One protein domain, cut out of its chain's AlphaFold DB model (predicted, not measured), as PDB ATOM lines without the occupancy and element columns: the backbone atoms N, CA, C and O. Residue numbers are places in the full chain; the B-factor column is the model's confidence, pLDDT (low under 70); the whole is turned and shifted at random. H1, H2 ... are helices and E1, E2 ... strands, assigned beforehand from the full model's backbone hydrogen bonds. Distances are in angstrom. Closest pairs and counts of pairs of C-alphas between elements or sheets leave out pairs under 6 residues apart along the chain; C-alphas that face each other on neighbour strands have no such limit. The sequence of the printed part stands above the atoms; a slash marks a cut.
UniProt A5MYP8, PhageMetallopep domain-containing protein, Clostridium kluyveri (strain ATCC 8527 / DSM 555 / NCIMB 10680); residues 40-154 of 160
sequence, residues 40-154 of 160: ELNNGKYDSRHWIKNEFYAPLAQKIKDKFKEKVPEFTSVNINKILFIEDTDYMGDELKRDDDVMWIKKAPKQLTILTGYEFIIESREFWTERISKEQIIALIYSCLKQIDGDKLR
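What this domain is: This is residues 40 to 154 of the 160 residues of the protein "PhageMetallopep domain-containing protein" of Clostridium kluyveri (strain ATCC 8527 / DSM 555 / NCIMB 10680) (UniProt A5MYP8). A twisted sheet of four strands has helices over one face, with no named helix on the opposite face. H5 runs along E4 and E3, H1 runs slantwise over E2, and the two helices touch each other; H2 lies at one end of this helix layer, and H3 and the long loop of residues 89 to 102 lie towards opposite ends of the domain. The printed part has 115 residues, with five named helices and four named strands in the order E1 H1 H2 E2 E3 H3 E4 H4 H5. The sheet is mixed, in the order E1 E2 E4 E3, and the class is mixed, helices and strands. The whole is compact, with a radius of gyration of the C-alphas of 13.9 A and spans of 39 by 33 by 24 A.

Where its parts are: E1, residues 50 to 52, begins at C-alpha 50 (-1.193, -10.681, -27.097). H1, residues 54 to 68, is 20.2 A long, and H2 is residues 74 to 77. E2, residues 83 to 88, is 16.2 A long; E3, residues 103 to 107, is 14.0 A. H3 is residues 110 to 116. E4, residues 120 to 125, is 16.8 A long, and H4 is residues 126 to 129. H5, residues 134 to 146, is 18.4 A long and ends at C-alpha 146 (14.896, 4.885, -20.137).

How they stand to each other: E1 and E2 are antiparallel, with N 51 and O 87 at 2.9 A. E2 and E4 are parallel, with N 86 and O 122 at 2.9 A. E4 and E3 are antiparallel, with N 104 and O 123 at 2.9 A. H5 is on the sheet at a height of 9.8 A. H1 is on the same face at a height of 11.0 A, over a local plane fitted to only just enough C-alphas, 6 of them. H1 touches H5 with residues 60 to 64 alone, the closest C-alphas being those of Ala 61 and Ile 141, 6.4 A apart; their lines are only just about perpendicular, at 72 degrees. H2 only just touches H1, with 3 pairs of C-alphas within 8 A, the closest being those of Lys 65 and Phe 75, 5.7 A apart. H4 is on that face too, over none of the strands. H3 is only just not on the sheet, with 4 pairs of C-alphas within 10 A. In H3 and H5 every O i to N i+4 pair is within hydrogen-bond range, in H1 9 of 11; H2 and H4 are too short for such a pair.

The domain as a whole: The two C-alphas farthest apart are those of Leu 96 and Ile 114, at 41.4 A. The printed part has no cut. The link from E2 to E3 is long, with 14 residues. The model's pLDDT is under 70 at residues 40 to 43 and 95 to 98.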
ATOM      1  N   GLU A  40       9.365 -18.611 -16.628       59.22
ATOM      2  CA  GLU A  40       9.824 -17.872 -17.801       59.22
ATOM      3  C   GLU A  40       8.915 -18.177 -18.986       59.22
ATOM      4  O   GLU A  40       8.956 -19.257 -19.579       59.22
ATOM      5  N   LEU A  41       8.066 -17.211 -19.306       68.19
ATOM      6  CA  LEU A  41       7.272 -17.238 -20.518       68.19
ATOM      7  C   LEU A  41       8.113 -16.534 -21.584       68.19
ATOM      8  O   LEU A  41       8.148 -15.311 -21.631       68.19
ATOM      9  N   ASN A  42       8.861 -17.295 -22.382       64.06
ATOM     10  CA  ASN A  42       9.777 -16.709 -23.371       64.06
ATOM     11  C   ASN A  42       9.163 -16.612 -24.778       64.06
ATOM     12  O   ASN A  42       9.580 -15.770 -25.573       64.06
ATOM     13  N   ASN A  43       8.153 -17.440 -25.060       67.44
ATOM     14  CA  ASN A  43       7.393 -17.464 -26.305       67.44
ATOM     15  C   ASN A  43       6.030 -18.135 -26.041       67.44
ATOM     16  O   ASN A  43       5.943 -19.070 -25.241       67.44
ATOM     17  N   GLY A  44       4.966 -17.644 -26.672       77.12
ATOM     18  CA  GLY A  44       3.605 -18.164 -26.530       77.12
ATOM     19  C   GLY A  44       2.548 -17.069 -26.434       77.12
ATOM     20  O   GLY A  44       2.856 -15.884 -26.379       77.12
ATOM     21  N   LYS A  45       1.277 -17.464 -26.405       82.44
ATOM     22  CA  LYS A  45       0.153 -16.531 -26.296       82.44
ATOM     23  C   LYS A  45      -0.044 -16.102 -24.831       82.44
ATOM     24  O   LYS A  45      -0.152 -16.963 -23.960       82.44
ATOM     25  N   TYR A  46      -0.053 -14.796 -24.560       83.81
ATOM     26  CA  TYR A  46      -0.194 -14.224 -23.211       83.81
ATOM     27  C   TYR A  46      -1.665 -14.093 -22.794       83.81
ATOM     28  O   TYR A  46      -2.036 -14.480 -21.687       83.81
ATOM     29  N   ASP A  47      -2.511 -13.587 -23.691       84.75
ATOM     30  CA  ASP A  47      -3.966 -13.511 -23.527       84.75
ATOM     31  C   ASP A  47      -4.668 -13.630 -24.890       84.75
ATOM     32  O   ASP A  47      -4.066 -14.099 -25.849       84.75
ATOM     33  N   SER A  48      -5.946 -13.258 -25.005       85.50
ATOM     34  CA  SER A  48      -6.707 -13.414 -26.251       85.50
ATOM     35  C   SER A  48      -6.090 -12.713 -27.462       85.50
ATOM     36  O   SER A  48      -6.274 -13.235 -28.561       85.50
ATOM     37  N   ARG A  49      -5.351 -11.615 -27.262       92.75
ATOM     38  CA  ARG A  49      -4.821 -10.768 -28.341       92.75
ATOM     39  C   ARG A  49      -3.301 -10.605 -28.333       92.75
ATOM     40  O   ARG A  49      -2.733 -10.193 -29.332       92.75
ATOM     41  N   HIS A  50      -2.631 -10.912 -27.222       93.50
ATOM     42  CA  HIS A  50      -1.193 -10.681 -27.097       93.50
ATOM     43  C   HIS A  50      -0.357 -11.950 -27.245       93.50
ATOM     44  O   HIS A  50      -0.643 -12.984 -26.632       93.50
ATOM     45  N   TRP A  51       0.759 -11.824 -27.956       93.38
ATOM     46  CA  TRP A  51       1.827 -12.816 -28.030       93.38
ATOM     47  C   TRP A  51       3.074 -12.357 -27.293       93.38
ATOM     48  O   TRP A  51       3.454 -11.195 -27.345       93.38
ATOM     49  N   ILE A  52       3.745 -13.285 -26.625       93.06
ATOM     50  CA  ILE A  52       5.006 -13.049 -25.933       93.06
ATOM     51  C   ILE A  52       6.136 -13.068 -26.953       93.06
ATOM     52  O   ILE A  52       6.299 -14.036 -27.693       93.06
ATOM     53  N   LYS A  53       6.937 -12.005 -26.957       94.12
ATOM     54  CA  LYS A  53       8.024 -11.768 -27.917       94.12
ATOM     55  C   LYS A  53       9.380 -11.600 -27.215       94.12
ATOM     56  O   LYS A  53      10.281 -10.960 -27.757       94.12
ATOM     57  N   ASN A  54       9.556 -12.166 -26.014       93.38
ATOM     58  CA  ASN A  54      10.826 -12.113 -25.274       93.38
ATOM     59  C   ASN A  54      11.998 -12.655 -26.102       93.38
ATOM     60  O   ASN A  54      13.067 -12.050 -26.076       93.38
ATOM     61  N   GLU A  55      11.800 -13.726 -26.878       90.06
ATOM     62  CA  GLU A  55      12.849 -14.273 -27.756       90.06
ATOM     63  C   GLU A  55      13.357 -13.271 -28.808       90.06
ATOM     64  O   GLU A  55      14.528 -13.315 -29.188       90.06
ATOM     65  N   PHE A  56      12.513 -12.326 -29.234       90.69
ATOM     66  CA  PHE A  56      12.853 -11.315 -30.233       90.69
ATOM     67  C   PHE A  56      13.375 -10.031 -29.593       90.69
ATOM     68  O   PHE A  56      14.442  -9.529 -29.956       90.69
ATOM     69  N   TYR A  57      12.632  -9.488 -28.627       94.69
ATOM     70  CA  TYR A  57      12.887  -8.149 -28.106       94.69
ATOM     71  C   TYR A  57      13.871  -8.126 -26.933       94.69
ATOM     72  O   TYR A  57      14.641  -7.169 -26.829       94.69
ATOM     73  N   ALA A  58      13.951  -9.173 -26.102       95.06
ATOM     74  CA  ALA A  58      14.892  -9.181 -24.978       95.06
ATOM     75  C   ALA A  58      16.367  -9.148 -25.433       95.06
ATOM     76  O   ALA A  58      17.126  -8.338 -24.892       95.06
ATOM     77  N   PRO A  59      16.806  -9.901 -26.468       95.00
ATOM     78  CA  PRO A  59      18.173  -9.782 -26.983       95.00
ATOM     79  C   PRO A  59      18.492  -8.395 -27.553       95.00
ATOM     80  O   PRO A  59      19.623  -7.919 -27.437       95.00
ATOM     81  N   LEU A  60      17.512  -7.729 -28.173       96.00
ATOM     82  CA  LEU A  60      17.674  -6.363 -28.677       96.00
ATOM     83  C   LEU A  60      17.815  -5.371 -27.522       96.00
ATOM     84  O   LEU A  60      18.751  -4.572 -27.513       96.00
ATOM     85  N   ALA A  61      16.943  -5.472 -26.521       96.81
ATOM     86  CA  ALA A  61      16.983  -4.654 -25.317       96.81
ATOM     87  C   ALA A  61      18.305  -4.827 -24.553       96.81
ATOM     88  O   ALA A  61      18.901  -3.842 -24.117       96.81
ATOM     89  N   GLN A  62      18.823  -6.055 -24.478       96.88
ATOM     90  CA  GLN A  62      20.122  -6.339 -23.874       96.88
ATOM     91  C   GLN A  62      21.269  -5.670 -24.644       96.88
ATOM     92  O   GLN A  62      22.089  -4.984 -24.038       96.88
ATOM     93  N   LYS A  63      21.283  -5.756 -25.983       96.50
ATOM     94  CA  LYS A  63      22.273  -5.047 -26.818       96.50
ATOM     95  C   LYS A  63      22.205  -3.529 -26.643       96.50
ATOM     96  O   LYS A  63      23.244  -2.874 -26.611       96.50
ATOM     97  N   ILE A  64      20.999  -2.968 -26.534       95.62
ATOM     98  CA  ILE A  64      20.787  -1.539 -26.272       95.62
ATOM     99  C   ILE A  64      21.375  -1.167 -24.907       95.62
ATOM    100  O   ILE A  64      22.205  -0.260 -24.829       95.62
ATOM    101  N   LYS A  65      21.002  -1.898 -23.851       95.06
ATOM    102  CA  LYS A  65      21.536  -1.701 -22.503       95.06
ATOM    103  C   LYS A  65      23.062  -1.742 -22.517       95.06
ATOM    104  O   LYS A  65      23.697  -0.795 -22.072       95.06
ATOM    105  N   ASP A  66      23.658  -2.793 -23.073       95.00
ATOM    106  CA  ASP A  66      25.111  -2.977 -23.062       95.00
ATOM    107  C   ASP A  66      25.858  -1.892 -23.836       95.00
ATOM    108  O   ASP A  66      26.924  -1.459 -23.398       95.00
ATOM    109  N   LYS A  67      25.283  -1.409 -24.942       94.38
ATOM    110  CA  LYS A  67      25.861  -0.331 -25.753       94.38
ATOM    111  C   LYS A  67      25.835   1.029 -25.053       94.38
ATOM    112  O   LYS A  67      26.716   1.851 -25.304       94.38
ATOM    113  N   PHE A  68      24.823   1.297 -24.229       93.25
ATOM    114  CA  PHE A  68      24.575   2.633 -23.677       93.25
ATOM    115  C   PHE A  68      24.715   2.738 -22.153       93.25
ATOM    116  O   PHE A  68      24.701   3.856 -21.651       93.25
ATOM    117  N   LYS A  69      24.925   1.636 -21.418       89.88
ATOM    118  CA  LYS A  69      25.036   1.613 -19.941       89.88
ATOM    119  C   LYS A  69      26.069   2.574 -19.345       89.88
ATOM    120  O   LYS A  69      25.912   2.991 -18.208       89.88
ATOM    121  N   GLU A  70      27.121   2.919 -20.088       89.62
ATOM    122  CA  GLU A  70      28.151   3.870 -19.635       89.62
ATOM    123  C   GLU A  70      27.753   5.335 -19.870       89.62
ATOM    124  O   GLU A  70      28.281   6.235 -19.226       89.62
ATOM    125  N   LYS A  71      26.827   5.580 -20.803       89.94
ATOM    126  CA  LYS A  71      26.374   6.919 -21.215       89.94
ATOM    127  C   LYS A  71      25.022   7.297 -20.616       89.94
ATOM    128  O   LYS A  71      24.706   8.478 -20.532       89.94
ATOM    129  N   VAL A  72      24.225   6.299 -20.245       87.25
ATOM    130  CA  VAL A  72      22.862   6.430 -19.727       87.25
ATOM    131  C   VAL A  72      22.821   5.712 -18.375       87.25
ATOM    132  O   VAL A  72      22.641   4.492 -18.350       87.25
ATOM    133  N   PRO A  73      23.039   6.427 -17.254       83.94
ATOM    134  CA  PRO A  73      23.125   5.828 -15.921       83.94
ATOM    135  C   PRO A  73      21.896   4.997 -15.533       83.94
ATOM    136  O   PRO A  73      22.018   4.009 -14.810       83.94
ATOM    137  N   GLU A  74      20.713   5.350 -16.047       83.44
ATOM    138  CA  GLU A  74      19.470   4.604 -15.830       83.44
ATOM    139  C   GLU A  74      19.630   3.129 -16.219       83.44
ATOM    140  O   GLU A  74      19.195   2.230 -15.491       83.44
ATOM    141  N   PHE A  75      20.333   2.862 -17.324       89.94
ATOM    142  CA  PHE A  75      20.483   1.521 -17.887       89.94
ATOM    143  C   PHE A  75      21.301   0.585 -16.998       89.94
ATOM    144  O   PHE A  75      21.163  -0.632 -17.121       89.94
ATOM    145  N   THR A  76      22.111   1.105 -16.074       85.62
ATOM    146  CA  THR A  76      22.863   0.282 -15.117       85.62
ATOM    147  C   THR A  76      21.925  -0.517 -14.212       85.62
ATOM    148  O   THR A  76      22.204  -1.678 -13.909       85.62
ATOM    149  N   SER A  77      20.791   0.077 -13.828       84.69
ATOM    150  CA  SER A  77      19.809  -0.532 -12.920       84.69
ATOM    151  C   SER A  77      18.795  -1.442 -13.624       84.69
ATOM    152  O   SER A  77      18.179  -2.301 -12.992       84.69
ATOM    153  N   VAL A  78      18.647  -1.301 -14.943       92.50
ATOM    154  CA  VAL A  78      17.653  -2.039 -15.726       92.50
ATOM    155  C   VAL A  78      18.018  -3.518 -15.806       92.50
ATOM    156  O   VAL A  78      19.064  -3.881 -16.343       92.50
ATOM    157  N   ASN A  79      17.138  -4.405 -15.345       92.94
ATOM    158  CA  ASN A  79      17.297  -5.847 -15.525       92.94
ATOM    159  C   ASN A  79      16.359  -6.359 -16.626       92.94
ATOM    160  O   ASN A  79      15.162  -6.511 -16.396       92.94
ATOM    161  N   ILE A  80      16.915  -6.659 -17.805       94.88
ATOM    162  CA  ILE A  80      16.146  -7.094 -18.982       94.88
ATOM    163  C   ILE A  80      15.379  -8.396 -18.719       94.88
ATOM    164  O   ILE A  80      14.254  -8.540 -19.184       94.88
ATOM    165  N   ASN A  81      15.914  -9.298 -17.889       91.19
ATOM    166  CA  ASN A  81      15.247 -10.561 -17.544       91.19
ATOM    167  C   ASN A  81      13.970 -10.356 -16.714       91.19
ATOM    168  O   ASN A  81      13.165 -11.271 -16.581       91.19
ATOM    169  N   LYS A  82      13.773  -9.158 -16.152       93.25
ATOM    170  CA  LYS A  82      12.563  -8.784 -15.411       93.25
ATOM    171  C   LYS A  82      11.542  -8.039 -16.272       93.25
ATOM    172  O   LYS A  82      10.561  -7.523 -15.735       93.25
ATOM    173  N   ILE A  83      11.749  -7.985 -17.587       95.50
ATOM    174  CA  ILE A  83      10.844  -7.343 -18.536       95.50
ATOM    175  C   ILE A  83      10.166  -8.423 -19.383       95.50
ATOM    176  O   ILE A  83      10.824  -9.222 -20.052       95.50
ATOM    177  N   LEU A  84       8.837  -8.431 -19.353       95.00
ATOM    178  CA  LEU A  84       8.016  -9.219 -20.262       95.00
ATOM    179  C   LEU A  84       7.715  -8.379 -21.507       95.00
ATOM    180  O   LEU A  84       7.213  -7.265 -21.396       95.00
ATOM    181  N   PHE A  85       8.004  -8.914 -22.682       96.44
ATOM    182  CA  PHE A  85       7.692  -8.303 -23.963       96.44
ATOM    183  C   PHE A  85       6.475  -8.996 -24.557       96.44
ATOM    184  O   PHE A  85       6.505 -10.207 -24.790       96.44
ATOM    185  N   ILE A  86       5.424  -8.228 -24.815       96.19
ATOM    186  CA  ILE A  86       4.207  -8.709 -25.464       96.19
ATOM    187  C   ILE A  86       3.867  -7.846 -26.673       96.19
ATOM    188  O   ILE A  86       4.203  -6.667 -26.718       96.19
ATOM    189  N   GLU A  87       3.181  -8.434 -27.638       95.81
ATOM    190  CA  GLU A  87       2.763  -7.774 -28.866       95.81
ATOM    191  C   GLU A  87       1.288  -8.065 -29.130       95.81
ATOM    192  O   GLU A  87       0.885  -9.227 -29.132       95.81
ATOM    193  N   ASP A  88       0.489  -7.011 -29.289       95.19
ATOM    194  CA  ASP A  88      -0.922  -7.073 -29.666       95.19
ATOM    195  C   ASP A  88      -1.018  -7.401 -31.159       95.19
ATOM    196  O   ASP A  88      -0.636  -6.580 -32.000       95.19
ATOM    197  N   THR A  89      -1.485  -8.612 -31.466       93.06
ATOM    198  CA  THR A  89      -1.621  -9.138 -32.833       93.06
ATOM    199  C   THR A  89      -2.995  -8.873 -33.437       93.06
ATOM    200  O   THR A  89      -3.204  -9.105 -34.623       93.06
ATOM    201  N   ASP A  90      -3.950  -8.402 -32.632       90.44
ATOM    202  CA  ASP A  90      -5.329  -8.184 -33.082       90.44
ATOM    203  C   ASP A  90      -5.616  -6.693 -33.329       90.44
ATOM    204  O   ASP A  90      -6.644  -6.333 -33.908       90.44
ATOM    205  N   TYR A  91      -4.723  -5.809 -32.881       89.06
ATOM    206  CA  TYR A  91      -4.837  -4.380 -33.113       89.06
ATOM    207  C   TYR A  91      -4.674  -4.034 -34.601       89.06
ATOM    208  O   TYR A  91      -3.673  -4.373 -35.229       89.06
ATOM    209  N   MET A  92      -5.627  -3.265 -35.130       86.19
ATOM    210  CA  MET A  92      -5.594  -2.692 -36.476       86.19
ATOM    211  C   MET A  92      -5.640  -1.169 -36.360       86.19
ATOM    212  O   MET A  92      -6.620  -0.622 -35.850       86.19
ATOM    213  N   GLY A  93      -4.577  -0.498 -36.802       79.88
ATOM    214  CA  GLY A  93      -4.495   0.962 -36.796       79.88
ATOM    215  C   GLY A  93      -5.176   1.590 -38.009       79.88
ATOM    216  O   GLY A  93      -5.383   0.934 -39.032       79.88
ATOM    217  N   ASP A  94      -5.496   2.877 -37.906       79.19
ATOM    218  CA  ASP A  94      -5.913   3.684 -39.053       79.19
ATOM    219  C   ASP A  94      -4.661   4.260 -39.731       79.19
ATOM    220  O   ASP A  94      -3.985   5.127 -39.185       79.19
ATOM    221  N   GLU A  95      -4.325   3.799 -40.939       69.06
ATOM    222  CA  GLU A  95      -3.127   4.274 -41.652       69.06
ATOM    223  C   GLU A  95      -3.173   5.783 -41.972       69.06
ATOM    224  O   GLU A  95      -2.132   6.387 -42.241       69.06
ATOM    225  N   LEU A  96      -4.357   6.406 -41.912       68.00
ATOM    226  CA  LEU A  96      -4.556   7.836 -42.150       68.00
ATOM    227  C   LEU A  96      -4.378   8.691 -40.883       68.00
ATOM    228  O   LEU A  96      -4.220   9.910 -41.000       68.00
ATOM    229  N   LYS A  97      -4.376   8.085 -39.688       62.62
ATOM    230  CA  LYS A  97      -4.185   8.759 -38.395       62.62
ATOM    231  C   LYS A  97      -3.065   8.083 -37.615       62.62
ATOM    232  O   LYS A  97      -3.207   6.999 -37.074       62.62
ATOM    233  N   ARG A  98      -1.902   8.733 -37.617       62.94
ATOM    234  CA  ARG A  98      -0.644   8.168 -37.111       62.94
ATOM    235  C   ARG A  98      -0.313   8.603 -35.680       62.94
ATOM    236  O   ARG A  98       0.860   8.675 -35.337       62.94
ATOM    237  N   ASP A  99      -1.328   8.939 -34.889       70.94
ATOM    238  CA  ASP A  99      -1.239   9.357 -33.482       70.94
ATOM    239  C   ASP A  99      -1.334   8.177 -32.498       70.94
ATOM    240  O   ASP A  99      -1.479   8.358 -31.292       70.94
ATOM    241  N   ASP A 100      -1.258   6.954 -33.014       78.62
ATOM    242  CA  ASP A 100      -1.310   5.737 -32.227       78.62
ATOM    243  C   ASP A 100       0.040   5.379 -31.591       78.62
ATOM    244  O   ASP A 100       1.049   5.197 -32.277       78.62
ATOM    245  N   ASP A 101       0.024   5.146 -30.277       84.62
ATOM    246  CA  ASP A 101       1.163   4.590 -29.548       84.62
ATOM    247  C   ASP A 101       1.580   3.234 -30.146       84.62
ATOM    248  O   ASP A 101       0.794   2.283 -30.194       84.62
ATOM    249  N   VAL A 102       2.837   3.125 -30.582       91.56
ATOM    250  CA  VAL A 102       3.380   1.899 -31.198       91.56
ATOM    251  C   VAL A 102       3.873   0.901 -30.153       91.56
ATOM    252  O   VAL A 102       3.669  -0.307 -30.292       91.56
ATOM    253  N   MET A 103       4.571   1.402 -29.132       94.69
ATOM    254  CA  MET A 103       5.185   0.600 -28.081       94.69
ATOM    255  C   MET A 103       5.291   1.416 -26.797       94.69
ATOM    256  O   MET A 103       5.743   2.560 -26.822       94.69
ATOM    257  N   TRP A 104       4.917   0.816 -25.672       94.75
ATOM    258  CA  TRP A 104       4.952   1.465 -24.366       94.75
ATOM    259  C   TRP A 104       5.328   0.485 -23.258       94.75
ATOM    260  O   TRP A 104       5.304  -0.734 -23.431       94.75
ATOM    261  N   ILE A 105       5.670   1.027 -22.090       95.38
ATOM    262  CA  ILE A 105       6.025   0.253 -20.901       95.38
ATOM    263  C   ILE A 105       5.032   0.505 -19.769       95.38
ATOM    264  O   ILE A 105       4.587   1.627 -19.532       95.38
ATOM    265  N   LYS A 106       4.698  -0.555 -19.036       94.94
ATOM    266  CA  LYS A 106       3.870  -0.505 -17.829       94.94
ATOM    267  C   LYS A 106       4.437  -1.401 -16.737       94.94
ATOM    268  O   LYS A 106       5.252  -2.294 -16.980       94.94
ATOM    269  N   LYS A 107       3.989  -1.173 -15.506       94.81
ATOM    270  CA  LYS A 107       4.289  -2.065 -14.387       94.81
ATOM    271  C   LYS A 107       3.554  -3.388 -14.538       94.81
ATOM    272  O   LYS A 107       2.365  -3.410 -14.857       94.81
ATOM    273  N   ALA A 108       4.258  -4.484 -14.271       92.06
ATOM    274  CA  ALA A 108       3.619  -5.782 -14.160       92.06
ATOM    275  C   ALA A 108       2.668  -5.790 -12.943       92.06
ATOM    276  O   ALA A 108       3.010  -5.241 -11.889       92.06
ATOM    277  N   PRO A 109       1.478  -6.406 -13.046       90.06
ATOM    278  CA  PRO A 109       0.608  -6.601 -11.893       90.06
ATOM    279  C   PRO A 109       1.319  -7.403 -10.800       90.06
ATOM    280  O   PRO A 109       2.018  -8.372 -11.093       90.06
ATOM    281  N   LYS A 110       1.068  -7.074  -9.525       87.00
ATOM    282  CA  LYS A 110       1.721  -7.724  -8.370       87.00
ATOM    283  C   LYS A 110       1.649  -9.255  -8.423       87.00
ATOM    284  O   LYS A 110       2.620  -9.933  -8.103       87.00
ATOM    285  N   GLN A 111       0.505  -9.799  -8.839       83.12
ATOM    286  CA  GLN A 111       0.316 -11.241  -8.977       83.12
ATOM    287  C   GLN A 111       1.239 -11.846 -10.042       83.12
ATOM    288  O   GLN A 111       1.841 -12.887  -9.788       83.12
ATOM    289  N   LEU A 112       1.385 -11.190 -11.198       84.75
ATOM    290  CA  LEU A 112       2.297 -11.629 -12.251       84.75
ATOM    291  C   LEU A 112       3.737 -11.615 -11.732       84.75
ATOM    292  O   LEU A 112       4.409 -12.637 -11.803       84.75
ATOM    293  N   THR A 113       4.167 -10.519 -11.102       86.56
ATOM    294  CA  THR A 113       5.521 -10.394 -10.540       86.56
ATOM    295  C   THR A 113       5.848 -11.486  -9.527       86.56
ATOM    296  O   THR A 113       6.923 -12.070  -9.590       86.56
ATOM    297  N   ILE A 114       4.920 -11.819  -8.625       81.88
ATOM    298  CA  ILE A 114       5.123 -12.889  -7.634       81.88
ATOM    299  C   ILE A 114       5.260 -14.265  -8.305       81.88
ATOM    300  O   ILE A 114       5.994 -15.123  -7.816       81.88
ATOM    301  N   LEU A 115       4.536 -14.500  -9.401       77.69
ATOM    302  CA  LEU A 115       4.481 -15.805 -10.055       77.69
ATOM    303  C   LEU A 115       5.637 -16.043 -11.030       77.69
ATOM    304  O   LEU A 115       6.170 -17.153 -11.062       77.69
ATOM    305  N   THR A 116       6.010 -15.030 -11.810       82.56
ATOM    306  CA  THR A 116       6.971 -15.152 -12.918       82.56
ATOM    307  C   THR A 116       8.288 -14.431 -12.652       82.56
ATOM    308  O   THR A 116       9.314 -14.822 -13.192       82.56
ATOM    309  N   GLY A 117       8.288 -13.411 -11.790       86.06
ATOM    310  CA  GLY A 117       9.446 -12.547 -11.548       86.06
ATOM    311  C   GLY A 117       9.546 -11.337 -12.482       86.06
ATOM    312  O   GLY A 117      10.436 -10.510 -12.286       86.06
ATOM    313  N   TYR A 118       8.640 -11.184 -13.457       91.06
ATOM    314  CA  TYR A 118       8.595  -9.982 -14.294       91.06
ATOM    315  C   TYR A 118       8.072  -8.777 -13.503       91.06
ATOM    316  O   TYR A 118       7.016  -8.828 -12.872       91.06
ATOM    317  N   GLU A 119       8.798  -7.668 -13.555       94.00
ATOM    318  CA  GLU A 119       8.460  -6.413 -12.869       94.00
ATOM    319  C   GLU A 119       7.859  -5.373 -13.820       94.00
ATOM    320  O   GLU A 119       7.126  -4.477 -13.388       94.00
ATOM    321  N   PHE A 120       8.139  -5.507 -15.115       95.94
ATOM    322  CA  PHE A 120       7.692  -4.596 -16.160       95.94
ATOM    323  C   PHE A 120       7.156  -5.369 -17.360       95.94
ATOM    324  O   PHE A 120       7.561  -6.506 -17.611       95.94
ATOM    325  N   ILE A 121       6.252  -4.733 -18.099       95.88
ATOM    326  CA  ILE A 121       5.722  -5.229 -19.366       95.88
ATOM    327  C   ILE A 121       5.961  -4.149 -20.417       95.88
ATOM    328  O   ILE A 121       5.507  -3.021 -20.228       95.88
ATOM    329  N   ILE A 122       6.659  -4.489 -21.498       97.00
ATOM    330  CA  ILE A 122       6.717  -3.678 -22.717       97.00
ATOM    331  C   ILE A 122       5.722  -4.282 -23.703       97.00
ATOM    332  O   ILE A 122       5.825  -5.459 -24.044       97.00
ATOM    333  N   GLU A 123       4.746  -3.481 -24.113       96.50
ATOM    334  CA  GLU A 123       3.690  -3.858 -25.049       96.50
ATOM    335  C   GLU A 123       3.913  -3.122 -26.368       96.50
ATOM    336  O   GLU A 123       4.165  -1.918 -26.364       96.50
ATOM    337  N   SER A 124       3.859  -3.851 -27.479       95.69
ATOM    338  CA  SER A 124       3.883  -3.311 -28.839       95.69
ATOM    339  C   SER A 124       2.629  -3.703 -29.611       95.69
ATOM    340  O   SER A 124       1.903  -4.608 -29.209       95.69
ATOM    341  N   ARG A 125       2.370  -3.034 -30.734       94.88
ATOM    342  CA  ARG A 125       1.295  -3.390 -31.672       94.88
ATOM    343  C   ARG A 125       1.893  -3.943 -32.962       94.88
ATOM    344  O   ARG A 125       2.619  -3.210 -33.635       94.88
ATOM    345  N   GLU A 126       1.557  -5.187 -33.315       94.12
ATOM    346  CA  GLU A 126       2.105  -5.898 -34.485       94.12
ATOM    347  C   GLU A 126       1.906  -5.097 -35.775       94.12
ATOM    348  O   GLU A 126       2.842  -4.874 -36.541       94.12
ATOM    349  N   PHE A 127       0.699  -4.548 -35.947       93.69
ATOM    350  CA  PHE A 127       0.346  -3.706 -37.085       93.69
ATOM    351  C   PHE A 127       1.384  -2.613 -37.361       93.69
ATOM    352  O   PHE A 127       1.766  -2.390 -38.511       93.69
ATOM    353  N   TRP A 128       1.867  -1.943 -36.315       92.56
ATOM    354  CA  TRP A 128       2.854  -0.881 -36.454       92.56
ATOM    355  C   TRP A 128       4.283  -1.415 -36.496       92.56
ATOM    356  O   TRP A 128       5.065  -0.917 -37.304       92.56
ATOM    357  N   THR A 129       4.638  -2.416 -35.682       92.19
ATOM    358  CA  THR A 129       6.006  -2.963 -35.636       92.19
ATOM    359  C   THR A 129       6.425  -3.616 -36.953       92.19
ATOM    360  O   THR A 129       7.594  -3.516 -37.319       92.19
ATOM    361  N   GLU A 130       5.490  -4.171 -37.724       92.69
ATOM    362  CA  GLU A 130       5.746  -4.676 -39.081       92.69
ATOM    363  C   GLU A 130       5.936  -3.568 -40.135       92.69
ATOM    364  O   GLU A 130       6.489  -3.813 -41.209       92.69
ATOM    365  N   ARG A 131       5.480  -2.342 -39.848       90.94
ATOM    366  CA  ARG A 131       5.454  -1.203 -40.791       90.94
ATOM    367  C   ARG A 131       6.528  -0.150 -40.521       90.94
ATOM    368  O   ARG A 131       6.643   0.809 -41.286       90.94
ATOM    369  N   ILE A 132       7.297  -0.293 -39.447       89.81
ATOM    370  CA  ILE A 132       8.392   0.616 -39.093       89.81
ATOM    371  C   ILE A 132       9.750  -0.058 -39.284       89.81
ATOM    372  O   ILE A 132       9.875  -1.280 -39.304       89.81
ATOM    373  N   SER A 133      10.798   0.750 -39.425       93.75
ATOM    374  CA  SER A 133      12.148   0.222 -39.577       93.75
ATOM    375  C   SER A 133      12.652  -0.411 -38.279       93.75
ATOM    376  O   SER A 133      12.240  -0.072 -37.164       93.75
ATOM    377  N   LYS A 134      13.638  -1.296 -38.411       92.31
ATOM    378  CA  LYS A 134      14.315  -1.911 -37.266       92.31
ATOM    379  C   LYS A 134      14.954  -0.871 -36.341       92.31
ATOM    380  O   LYS A 134      14.964  -1.047 -35.125       92.31
ATOM    381  N   GLU A 135      15.483   0.212 -36.896       93.56
ATOM    382  CA  GLU A 135      16.054   1.330 -36.143       93.56
ATOM    383  C   GLU A 135      14.982   2.040 -35.313       93.56
ATOM    384  O   GLU A 135      15.244   2.394 -34.164       93.56
ATOM    385  N   GLN A 136      13.769   2.193 -35.853       93.56
ATOM    386  CA  GLN A 136      12.632   2.746 -35.115       93.56
ATOM    387  C   GLN A 136      12.214   1.822 -33.960       93.56
ATOM    388  O   GLN A 136      12.034   2.305 -32.846       93.56
ATOM    389  N   ILE A 137      12.170   0.499 -34.170       94.38
ATOM    390  CA  ILE A 137      11.927  -0.477 -33.088       94.38
ATOM    391  C   ILE A 137      12.997  -0.356 -31.994       94.38
ATOM    392  O   ILE A 137      12.680  -0.298 -30.808       94.38
ATOM    393  N   ILE A 138      14.277  -0.274 -32.376       95.38
ATOM    394  CA  ILE A 138      15.389  -0.095 -31.431       95.38
ATOM    395  C   ILE A 138      15.221   1.202 -30.625       95.38
ATOM    396  O   ILE A 138      15.441   1.195 -29.414       95.38
ATOM    397  N   ALA A 139      14.821   2.299 -31.273       94.44
ATOM    398  CA  ALA A 139      14.582   3.578 -30.610       94.44
ATOM    399  C   ALA A 139      13.402   3.517 -29.623       94.44
ATOM    400  O   ALA A 139      13.502   4.057 -28.520       94.44
ATOM    401  N   LEU A 140      12.321   2.816 -29.973       95.25
ATOM    402  CA  LEU A 140      11.164   2.608 -29.096       95.25
ATOM    403  C   LEU A 140      11.521   1.766 -27.865       95.25
ATOM    404  O   LEU A 140      11.204   2.160 -26.741       95.25
ATOM    405  N   ILE A 141      12.256   0.662 -28.051       96.12
ATOM    406  CA  ILE A 141      12.757  -0.150 -26.933       96.12
ATOM    407  C   ILE A 141      13.668   0.702 -26.047       96.12
ATOM    408  O   ILE A 141      13.479   0.735 -24.834       96.12
ATOM    409  N   TYR A 142      14.620   1.438 -26.632       95.31
ATOM    410  CA  TYR A 142      15.492   2.357 -25.892       95.31
ATOM    411  C   TYR A 142      14.687   3.355 -25.043       95.31
ATOM    412  O   TYR A 142      14.979   3.524 -23.858       95.31
ATOM    413  N   SER A 143      13.654   3.973 -25.625       93.25
ATOM    414  CA  SER A 143      12.766   4.916 -24.934       93.25
ATOM    415  C   SER A 143      12.041   4.261 -23.753       93.25
ATOM    416  O   SER A 143      12.011   4.819 -22.656       93.25
ATOM    417  N   CYS A 144      11.527   3.042 -23.935       94.94
ATOM    418  CA  CYS A 144      10.888   2.276 -22.864       94.94
ATOM    419  C   CYS A 144      11.862   1.946 -21.724       94.94
ATOM    420  O   CYS A 144      11.518   2.105 -20.555       94.94
ATOM    421  N   LEU A 145      13.093   1.525 -22.037       94.81
ATOM    422  CA  LEU A 145      14.094   1.210 -21.011       94.81
ATOM    423  C   LEU A 145      14.492   2.444 -20.195       94.81
ATOM    424  O   LEU A 145      14.723   2.327 -18.996       94.81
ATOM    425  N   LYS A 146      14.540   3.628 -20.817       92.88
ATOM    426  CA  LYS A 146      14.896   4.885 -20.137       92.88
ATOM    427  C   LYS A 146      13.856   5.304 -19.090       92.88
ATOM    428  O   LYS A 146      14.178   6.030 -18.154       92.88
ATOM    429  N   GLN A 147      12.620   4.827 -19.223       92.06
ATOM    430  CA  GLN A 147      11.565   5.075 -18.242       92.06
ATOM    431  C   GLN A 147      11.727   4.229 -16.973       92.06
ATOM    432  O   GLN A 147      11.087   4.533 -15.970       92.06
ATOM    433  N   ILE A 148      12.557   3.183 -16.972       92.56
ATOM    434  CA  ILE A 148      12.765   2.340 -15.793       92.56
ATOM    435  C   ILE A 148      13.730   3.031 -14.827       92.56
ATOM    436  O   ILE A 148      14.867   3.341 -15.178       92.56
ATOM    437  N   ASP A 149      13.283   3.204 -13.586       88.50
ATOM    438  CA  ASP A 149      14.086   3.736 -12.488       88.50
ATOM    439  C   ASP A 149      13.949   2.828 -11.269       88.50
ATOM    440  O   ASP A 149      12.982   2.922 -10.506       88.50
ATOM    441  N   GLY A 150      14.872   1.872 -11.143       85.88
ATOM    442  CA  GLY A 150      14.779   0.810 -10.147       85.88
ATOM    443  C   GLY A 150      13.464   0.036 -10.273       85.88
ATOM    444  O   GLY A 150      13.210  -0.622 -11.281       85.88
ATOM    445  N   ASP A 151      12.616   0.127  -9.250       83.31
ATOM    446  CA  ASP A 151      11.294  -0.491  -9.205       83.31
ATOM    447  C   ASP A 151      10.158   0.471  -9.596       83.31
ATOM    448  O   ASP A 151       8.996   0.178  -9.314       83.31
ATOM    449  N   LYS A 152      10.435   1.589 -10.269       86.88
ATOM    450  CA  LYS A 152       9.427   2.575 -10.693       86.88
ATOM    451  C   LYS A 152       9.496   2.848 -12.193       86.88
ATOM    452  O   LYS A 152      10.452   2.470 -12.867       86.88
ATOM    453  N   LEU A 153       8.437   3.475 -12.709       87.81
ATOM    454  CA  LEU A 153       8.406   4.048 -14.053       87.81
ATOM    455  C   LEU A 153       8.384   5.569 -13.953       87.81
ATOM    456  O   LEU A 153       7.559   6.134 -13.234       87.81
ATOM    457  N   ARG A 154       9.294   6.213 -14.675       83.56
ATOM    458  CA  ARG A 154       9.283   7.647 -14.937       83.56
ATOM    459  C   ARG A 154       8.312   7.940 -16.074       83.56
ATOM    460  O   ARG A 154       8.084   7.103 -16.945       83.56
TER     461      ARG A 154